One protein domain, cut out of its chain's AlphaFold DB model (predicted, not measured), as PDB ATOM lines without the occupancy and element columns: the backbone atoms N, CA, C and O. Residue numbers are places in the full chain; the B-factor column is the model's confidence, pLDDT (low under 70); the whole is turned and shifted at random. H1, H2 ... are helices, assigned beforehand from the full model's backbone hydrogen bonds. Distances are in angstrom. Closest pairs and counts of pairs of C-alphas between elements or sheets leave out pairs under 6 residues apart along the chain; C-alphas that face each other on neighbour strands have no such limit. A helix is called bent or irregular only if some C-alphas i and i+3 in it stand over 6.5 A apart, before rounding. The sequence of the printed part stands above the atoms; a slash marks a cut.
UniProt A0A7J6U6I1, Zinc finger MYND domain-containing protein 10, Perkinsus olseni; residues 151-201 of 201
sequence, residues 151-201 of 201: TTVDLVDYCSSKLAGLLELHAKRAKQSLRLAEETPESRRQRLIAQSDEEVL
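What this domain is: This is residues 151 to 201 of the 201 residues of the protein "Zinc finger MYND domain-containing protein 10" of Perkinsus olseni (UniProt A0A7J6U6I1). Two helices meet near their ends as a lopsided V: H1 is the long arm, H2 the short one, and the tight link of two residues between them makes the corner. The arms do not fold back on each other, and the space between them is open. The printed part has 51 residues, with two named helices in the order H1, H2 and no named strand, and its class is all helix. It is extended, with a radius of gyration of the C-alphas of 18.8 A, and flat, spanning 54 by 29 by 6 A.

Where its parts are: H1 covers residues 151 to 182 and measures 47.1 A from first to last C-alpha. It begins at C-alpha 151 (24.582, 25.680, 50.342) and ends at C-alpha 182 (42.524, -3.598, 18.135). H2 covers residues 185 to 198, from C-alpha 185 (43.646, -3.395, 8.646) to C-alpha 198 (28.774, 9.743, 3.778), a length of 20.4 A.

How they stand to each other: H1 and H2 are only just apart, their closest C-alphas being 8.4 A from each other. From first to last C-alpha, y falls along H1 and rises along H2, while z falls along both. Residues 151 to 179, 181 to 187 and 189 to 201 stand free. In H1 and H2 every O i to N i+4 pair is within hydrogen-bond range. Neither helix is bent.

The domain as a whole: The two C-alphas farthest apart, those of Thr 151 and Glu 186, are 55.5 A from each other. The first and last printed C-alphas, those of Thr 151 and Leu 201, are 52.0 A apart. The printed part has no cut, and Leu 201 is the chain's last residue. The mean pLDDT of the printed part is 82.6, with 92 in H1 and 69 in H2; residue 188 and residues 195 to 201 are under 70.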
ATOM      1  N   THR A 151      24.600  25.884  51.807       95.25
ATOM      2  CA  THR A 151      24.582  25.680  50.342       95.25
ATOM      3  C   THR A 151      25.910  25.133  49.811       95.25
ATOM      4  O   THR A 151      25.987  24.649  48.682       95.25
ATOM      5  N   THR A 152      26.956  25.100  50.643       94.81
ATOM      6  CA  THR A 152      28.216  24.408  50.337       94.81
ATOM      7  C   THR A 152      27.988  22.931  49.993       94.81
ATOM      8  O   THR A 152      28.709  22.374  49.166       94.81
ATOM      9  N   VAL A 153      26.971  22.286  50.579       96.38
ATOM     10  CA  VAL A 153      26.629  20.889  50.266       96.38
ATOM     11  C   VAL A 153      26.198  20.739  48.805       96.38
ATOM     12  O   VAL A 153      26.642  19.804  48.138       96.38
ATOM     13  N   ASP A 154      25.413  21.683  48.285       96.38
ATOM     14  CA  ASP A 154      24.977  21.686  46.885       96.38
ATOM     15  C   ASP A 154      26.164  21.888  45.936       96.38
ATOM     16  O   ASP A 154      26.268  21.231  44.897       96.38
ATOM     17  N   LEU A 155      27.118  22.744  46.319       95.94
ATOM     18  CA  LEU A 155      28.355  22.936  45.565       95.94
ATOM     19  C   LEU A 155      29.214  21.660  45.535       95.94
ATOM     20  O   LEU A 155      29.777  21.311  44.494       95.94
ATOM     21  N   VAL A 156      29.305  20.933  46.652       96.31
ATOM     22  CA  VAL A 156      30.007  19.640  46.709       96.31
ATOM     23  C   VAL A 156      29.316  18.605  45.822       96.31
ATOM     24  O   VAL A 156      30.002  17.893  45.082       96.31
ATOM     25  N   ASP A 157      27.982  18.536  45.842       96.62
ATOM     26  CA  ASP A 157      27.219  17.631  44.975       96.62
ATOM     27  C   ASP A 157      27.455  17.945  43.490       96.62
ATOM     28  O   ASP A 157      27.803  17.053  42.704       96.62
ATOM     29  N   TYR A 158      27.400  19.229  43.128       96.56
ATOM     30  CA  TYR A 158      27.738  19.717  41.796       96.56
ATOM     31  C   TYR A 158      29.147  19.276  41.363       96.56
ATOM     32  O   TYR A 158      29.314  18.649  40.309       96.56
ATOM     33  N   CYS A 159      30.165  19.536  42.189       95.69
ATOM     34  CA  CYS A 159      31.551  19.159  41.908       95.69
ATOM     35  C   CYS A 159      31.705  17.641  41.747       95.69
ATOM     36  O   CYS A 159      32.354  17.174  40.804       95.69
ATOM     37  N   SER A 160      31.068  16.855  42.619       97.00
ATOM     38  CA  SER A 160      31.100  15.392  42.555       97.00
ATOM     39  C   SER A 160      30.493  14.865  41.248       97.00
ATOM     40  O   SER A 160      31.090  14.015  40.579       97.00
ATOM     41  N   SER A 161      29.373  15.451  40.817       95.62
ATOM     42  CA  SER A 161      28.691  15.122  39.566       95.62
ATOM     43  C   SER A 161      29.552  15.447  38.343       95.62
ATOM     44  O   SER A 161      29.624  14.657  37.396       95.62
ATOM     45  N   LYS A 162      30.265  16.583  38.355       94.75
ATOM     46  CA  LYS A 162      31.197  16.953  37.277       94.75
ATOM     47  C   LYS A 162      32.394  16.015  37.203       94.75
ATOM     48  O   LYS A 162      32.732  15.560  36.109       94.75
ATOM     49  N   LEU A 163      32.996  15.675  38.342       95.62
ATOM     50  CA  LEU A 163      34.101  14.718  38.403       95.62
ATOM     51  C   LEU A 163      33.676  13.337  37.893       95.62
ATOM     52  O   LEU A 163      34.377  12.750  37.068       95.62
ATOM     53  N   ALA A 164      32.507  12.844  38.308       95.69
ATOM     54  CA  ALA A 164      31.959  11.583  37.816       95.69
ATOM     55  C   ALA A 164      31.770  11.598  36.287       95.69
ATOM     56  O   ALA A 164      32.190  10.662  35.601       95.69
ATOM     57  N   GLY A 165      31.226  12.689  35.737       94.31
ATOM     58  CA  GLY A 165      31.071  12.863  34.291       94.31
ATOM     59  C   GLY A 165      32.405  12.879  33.533       94.31
ATOM     60  O   GLY A 165      32.527  12.254  32.475       94.31
ATOM     61  N   LEU A 166      33.434  13.540  34.079       94.31
ATOM     62  CA  LEU A 166      34.781  13.547  33.499       94.31
ATOM     63  C   LEU A 166      35.415  12.150  33.504       94.31
ATOM     64  O   LEU A 166      36.003  11.742  32.499       94.31
ATOM     65  N   LEU A 167      35.258  11.395  34.595       96.00
ATOM     66  CA  LEU A 167      35.736  10.013  34.691       96.00
ATOM     67  C   LEU A 167      35.040   9.103  33.671       96.00
ATOM     68  O   LEU A 167      35.701   8.305  33.000       96.00
ATOM     69  N   GLU A 168      33.725   9.250  33.497       95.44
ATOM     70  CA  GLU A 168      32.969   8.490  32.503       95.44
ATOM     71  C   GLU A 168      33.422   8.822  31.072       95.44
ATOM     72  O   GLU A 168      33.645   7.921  30.256       95.44
ATOM     73  N   LEU A 169      33.614  10.108  30.766       93.88
ATOM     74  CA  LEU A 169      34.120  10.559  29.469       93.88
ATOM     75  C   LEU A 169      35.522  10.006  29.192       93.88
ATOM     76  O   LEU A 169      35.789   9.523  28.089       93.88
ATOM     77  N   HIS A 170      36.407  10.042  30.189       93.31
ATOM     78  CA  HIS A 170      37.754   9.497  30.075       93.31
ATOM     79  C   HIS A 170      37.726   7.984  29.817       93.31
ATOM     80  O   HIS A 170      38.383   7.500  28.895       93.31
ATOM     81  N   ALA A 171      36.893   7.236  30.546       92.94
ATOM     82  CA  ALA A 171      36.711   5.803  30.331       92.94
ATOM     83  C   ALA A 171      36.157   5.480  28.930       92.94
ATOM     84  O   ALA A 171      36.606   4.523  28.294       92.94
ATOM     85  N   LYS A 172      35.211   6.278  28.413       93.12
ATOM     86  CA  LYS A 172      34.688   6.137  27.041       93.12
ATOM     87  C   LYS A 172      35.782   6.363  25.998       93.12
ATOM     88  O   LYS A 172      35.932   5.535  25.099       93.12
ATOM     89  N   ARG A 173      36.577   7.428  26.144       91.38
ATOM     90  CA  ARG A 173      37.700   7.737  25.242       91.38
ATOM     91  C   ARG A 173      38.776   6.651  25.268       91.38
ATOM     92  O   ARG A 173      39.229   6.241  24.207       91.38
ATOM     93  N   ALA A 174      39.121   6.130  26.446       90.25
ATOM     94  CA  ALA A 174      40.081   5.034  26.588       90.25
ATOM     95  C   ALA A 174      39.589   3.729  25.932       90.25
ATOM     96  O   ALA A 174      40.346   3.030  25.263       90.25
ATOM     97  N   LYS A 175      38.296   3.404  26.062       90.19
ATOM     98  CA  LYS A 175      37.699   2.262  25.349       90.19
ATOM     99  C   LYS A 175      37.695   2.477  23.838       90.19
ATOM    100  O   LYS A 175      37.930   1.534  23.090       90.19
ATOM    101  N   GLN A 176      37.416   3.696  23.382       87.31
ATOM    102  CA  GLN A 176      37.437   4.036  21.962       87.31
ATOM    103  C   GLN A 176      38.848   3.921  21.376       87.31
ATOM    104  O   GLN A 176      39.000   3.346  20.302       87.31
ATOM    105  N   SER A 177      39.879   4.401  22.077       84.69
ATOM    106  CA  SER A 177      41.268   4.273  21.624       84.69
ATOM    107  C   SER A 177      41.739   2.819  21.601       84.69
ATOM    108  O   SER A 177      42.389   2.424  20.637       84.69
ATOM    109  N   LEU A 178      41.355   2.004  22.591       87.12
ATOM    110  CA  LEU A 178      41.645   0.567  22.589       87.12
ATOM    111  C   LEU A 178      40.965  -0.139  21.408       87.12
ATOM    112  O   LEU A 178      41.630  -0.854  20.669       87.12
ATOM    113  N   ARG A 179      39.675   0.139  21.164       83.00
ATOM    114  CA  ARG A 179      38.954  -0.393  19.996       83.00
ATOM    115  C   ARG A 179      39.654  -0.035  18.690       83.00
ATOM    116  O   ARG A 179      39.792  -0.900  17.843       83.00
ATOM    117  N   LEU A 180      40.103   1.213  18.535       80.06
ATOM    118  CA  LEU A 180      40.845   1.667  17.351       80.06
ATOM    119  C   LEU A 180      42.217   0.985  17.206       80.06
ATOM    120  O   LEU A 180      42.682   0.798  16.085       80.06
ATOM    121  N   ALA A 181      42.868   0.624  18.314       79.69
ATOM    122  CA  ALA A 181      44.146  -0.088  18.314       79.69
ATOM    123  C   ALA A 181      43.996  -1.591  18.010       79.69
ATOM    124  O   ALA A 181      44.893  -2.186  17.418       79.69
ATOM    125  N   GLU A 182      42.865  -2.191  18.390       80.00
ATOM    126  CA  GLU A 182      42.524  -3.598  18.135       80.00
ATOM    127  C   GLU A 182      41.943  -3.837  16.729       80.00
ATOM    128  O   GLU A 182      41.751  -4.983  16.321       80.00
ATOM    129  N   GLU A 183      41.667  -2.780  15.959       76.31
ATOM    130  CA  GLU A 183      41.120  -2.914  14.611       76.31
ATOM    131  C   GLU A 183      42.103  -3.522  13.612       76.31
ATOM    132  O   GLU A 183      43.171  -2.977  13.318       76.31
ATOM    133  N   THR A 184      41.670  -4.610  12.978       75.31
ATOM    134  CA  THR A 184      42.350  -5.195  11.826       75.31
ATOM    135  C   THR A 184      42.418  -4.216  10.642       75.31
ATOM    136  O   THR A 184      41.488  -3.431  10.423       75.31
ATOM    137  N   PRO A 185      43.472  -4.286   9.800       72.44
ATOM    138  CA  PRO A 185      43.646  -3.395   8.646       72.44
ATOM    139  C   PRO A 185      42.457  -3.402   7.673       72.44
ATOM    140  O   PRO A 185      42.150  -2.381   7.059       72.44
ATOM    141  N   GLU A 186      41.779  -4.544   7.539       70.81
ATOM    142  CA  GLU A 186      40.592  -4.717   6.692       70.81
ATOM    143  C   GLU A 186      39.373  -3.968   7.243       70.81
ATOM    144  O   GLU A 186      38.705  -3.247   6.501       70.81
ATOM    145  N   SER A 187      39.140  -4.051   8.555       70.31
ATOM    146  CA  SER A 187      38.070  -3.325   9.253       70.31
ATOM    147  C   SER A 187      38.289  -1.810   9.188       70.31
ATOM    148  O   SER A 187      37.353  -1.054   8.930       70.31
ATOM    149  N   ARG A 188      39.549  -1.365   9.307       68.12
ATOM    150  CA  ARG A 188      39.935   0.043   9.146       68.12
ATOM    151  C   ARG A 188      39.678   0.558   7.725       68.12
ATOM    152  O   ARG A 188      39.201   1.676   7.564       68.12
ATOM    153  N   ARG A 189      39.963  -0.252   6.695       70.81
ATOM    154  CA  ARG A 189      39.673   0.090   5.289       70.81
ATOM    155  C   ARG A 189      38.173   0.200   5.022       70.81
ATOM    156  O   ARG A 189      37.757   1.175   4.413       70.81
ATOM    157  N   GLN A 190      37.368  -0.744   5.509       73.88
ATOM    158  CA  GLN A 190      35.907  -0.701   5.353       73.88
ATOM    159  C   GLN A 190      35.289   0.533   6.020       73.88
ATOM    160  O   GLN A 190      34.390   1.145   5.454       73.88
ATOM    161  N   ARG A 191      35.804   0.947   7.185       76.12
ATOM    162  CA  ARG A 191      35.314   2.143   7.880       76.12
ATOM    163  C   ARG A 191      35.671   3.447   7.151       76.12
ATOM    164  O   ARG A 191      34.841   4.343   7.096       76.12
ATOM    165  N   LEU A 192      36.869   3.535   6.564       74.94
ATOM    166  CA  LEU A 192      37.284   4.689   5.752       74.94
ATOM    167  C   LEU A 192      36.472   4.809   4.454       74.94
ATOM    168  O   LEU A 192      36.129   5.919   4.070       74.94
ATOM    169  N   ILE A 193      36.138   3.678   3.817       76.44
ATOM    170  CA  ILE A 193      35.258   3.645   2.636       76.44
ATOM    171  C   ILE A 193      33.838   4.102   3.014       76.44
ATOM    172  O   ILE A 193      33.255   4.929   2.324       76.44
ATOM    173  N   ALA A 194      33.308   3.638   4.150       71.56
ATOM    174  CA  ALA A 194      31.991   4.065   4.630       71.56
ATOM    175  C   ALA A 194      31.933   5.567   4.979       71.56
ATOM    176  O   ALA A 194      30.924   6.212   4.718       71.56
ATOM    177  N   GLN A 195      33.013   6.136   5.527       67.75
ATOM    178  CA  GLN A 195      33.097   7.574   5.819       67.75
ATOM    179  C   GLN A 195      33.228   8.432   4.554       67.75
ATOM    180  O   GLN A 195      32.653   9.513   4.503       67.75
ATOM    181  N   SER A 196      33.934   7.956   3.519       61.91
ATOM    182  CA  SER A 196      34.012   8.676   2.241       61.91
ATOM    183  C   SER A 196      32.688   8.687   1.476       61.91
ATOM    184  O   SER A 196      32.443   9.622   0.722       61.91
ATOM    185  N   ASP A 197      31.836   7.680   1.673       58.44
ATOM    186  CA  ASP A 197      30.521   7.611   1.029       58.44
ATOM    187  C   ASP A 197      29.477   8.515   1.726       58.44
ATOM    188  O   ASP A 197      28.554   8.994   1.068       58.44
ATOM    189  N   GLU A 198      29.633   8.804   3.026       54.91
ATOM    190  CA  GLU A 198      28.774   9.743   3.778       54.91
ATOM    191  C   GLU A 198      29.091  11.225   3.505       54.91
ATOM    192  O   GLU A 198      28.196  12.055   3.615       54.91
ATOM    193  N   GLU A 199      30.324  11.579   3.125       50.28
ATOM    194  CA  GLU A 199      30.707  12.971   2.802       50.28
ATOM    195  C   GLU A 199      30.348  13.399   1.361       50.28
ATOM    196  O   GLU A 199      30.488  14.571   1.010       50.28
ATOM    197  N   VAL A 200      29.898  12.464   0.513       51.22
ATOM    198  CA  VAL A 200      29.568  12.698  -0.911       51.22
ATOM    199  C   VAL A 200      28.053  12.892  -1.147       51.22
ATOM    200  O   VAL A 200      27.640  13.197  -2.269       51.22
ATOM    201  N   LEU A 201      27.226  12.779  -0.101       40.91
ATOM    202  CA  LEU A 201      25.770  13.008  -0.107       40.91
ATOM    203  C   LEU A 201      25.387  14.298   0.628       40.91
ATOM    204  O   LEU A 201      24.423  14.948   0.161       40.91
TER     205      LEU A 201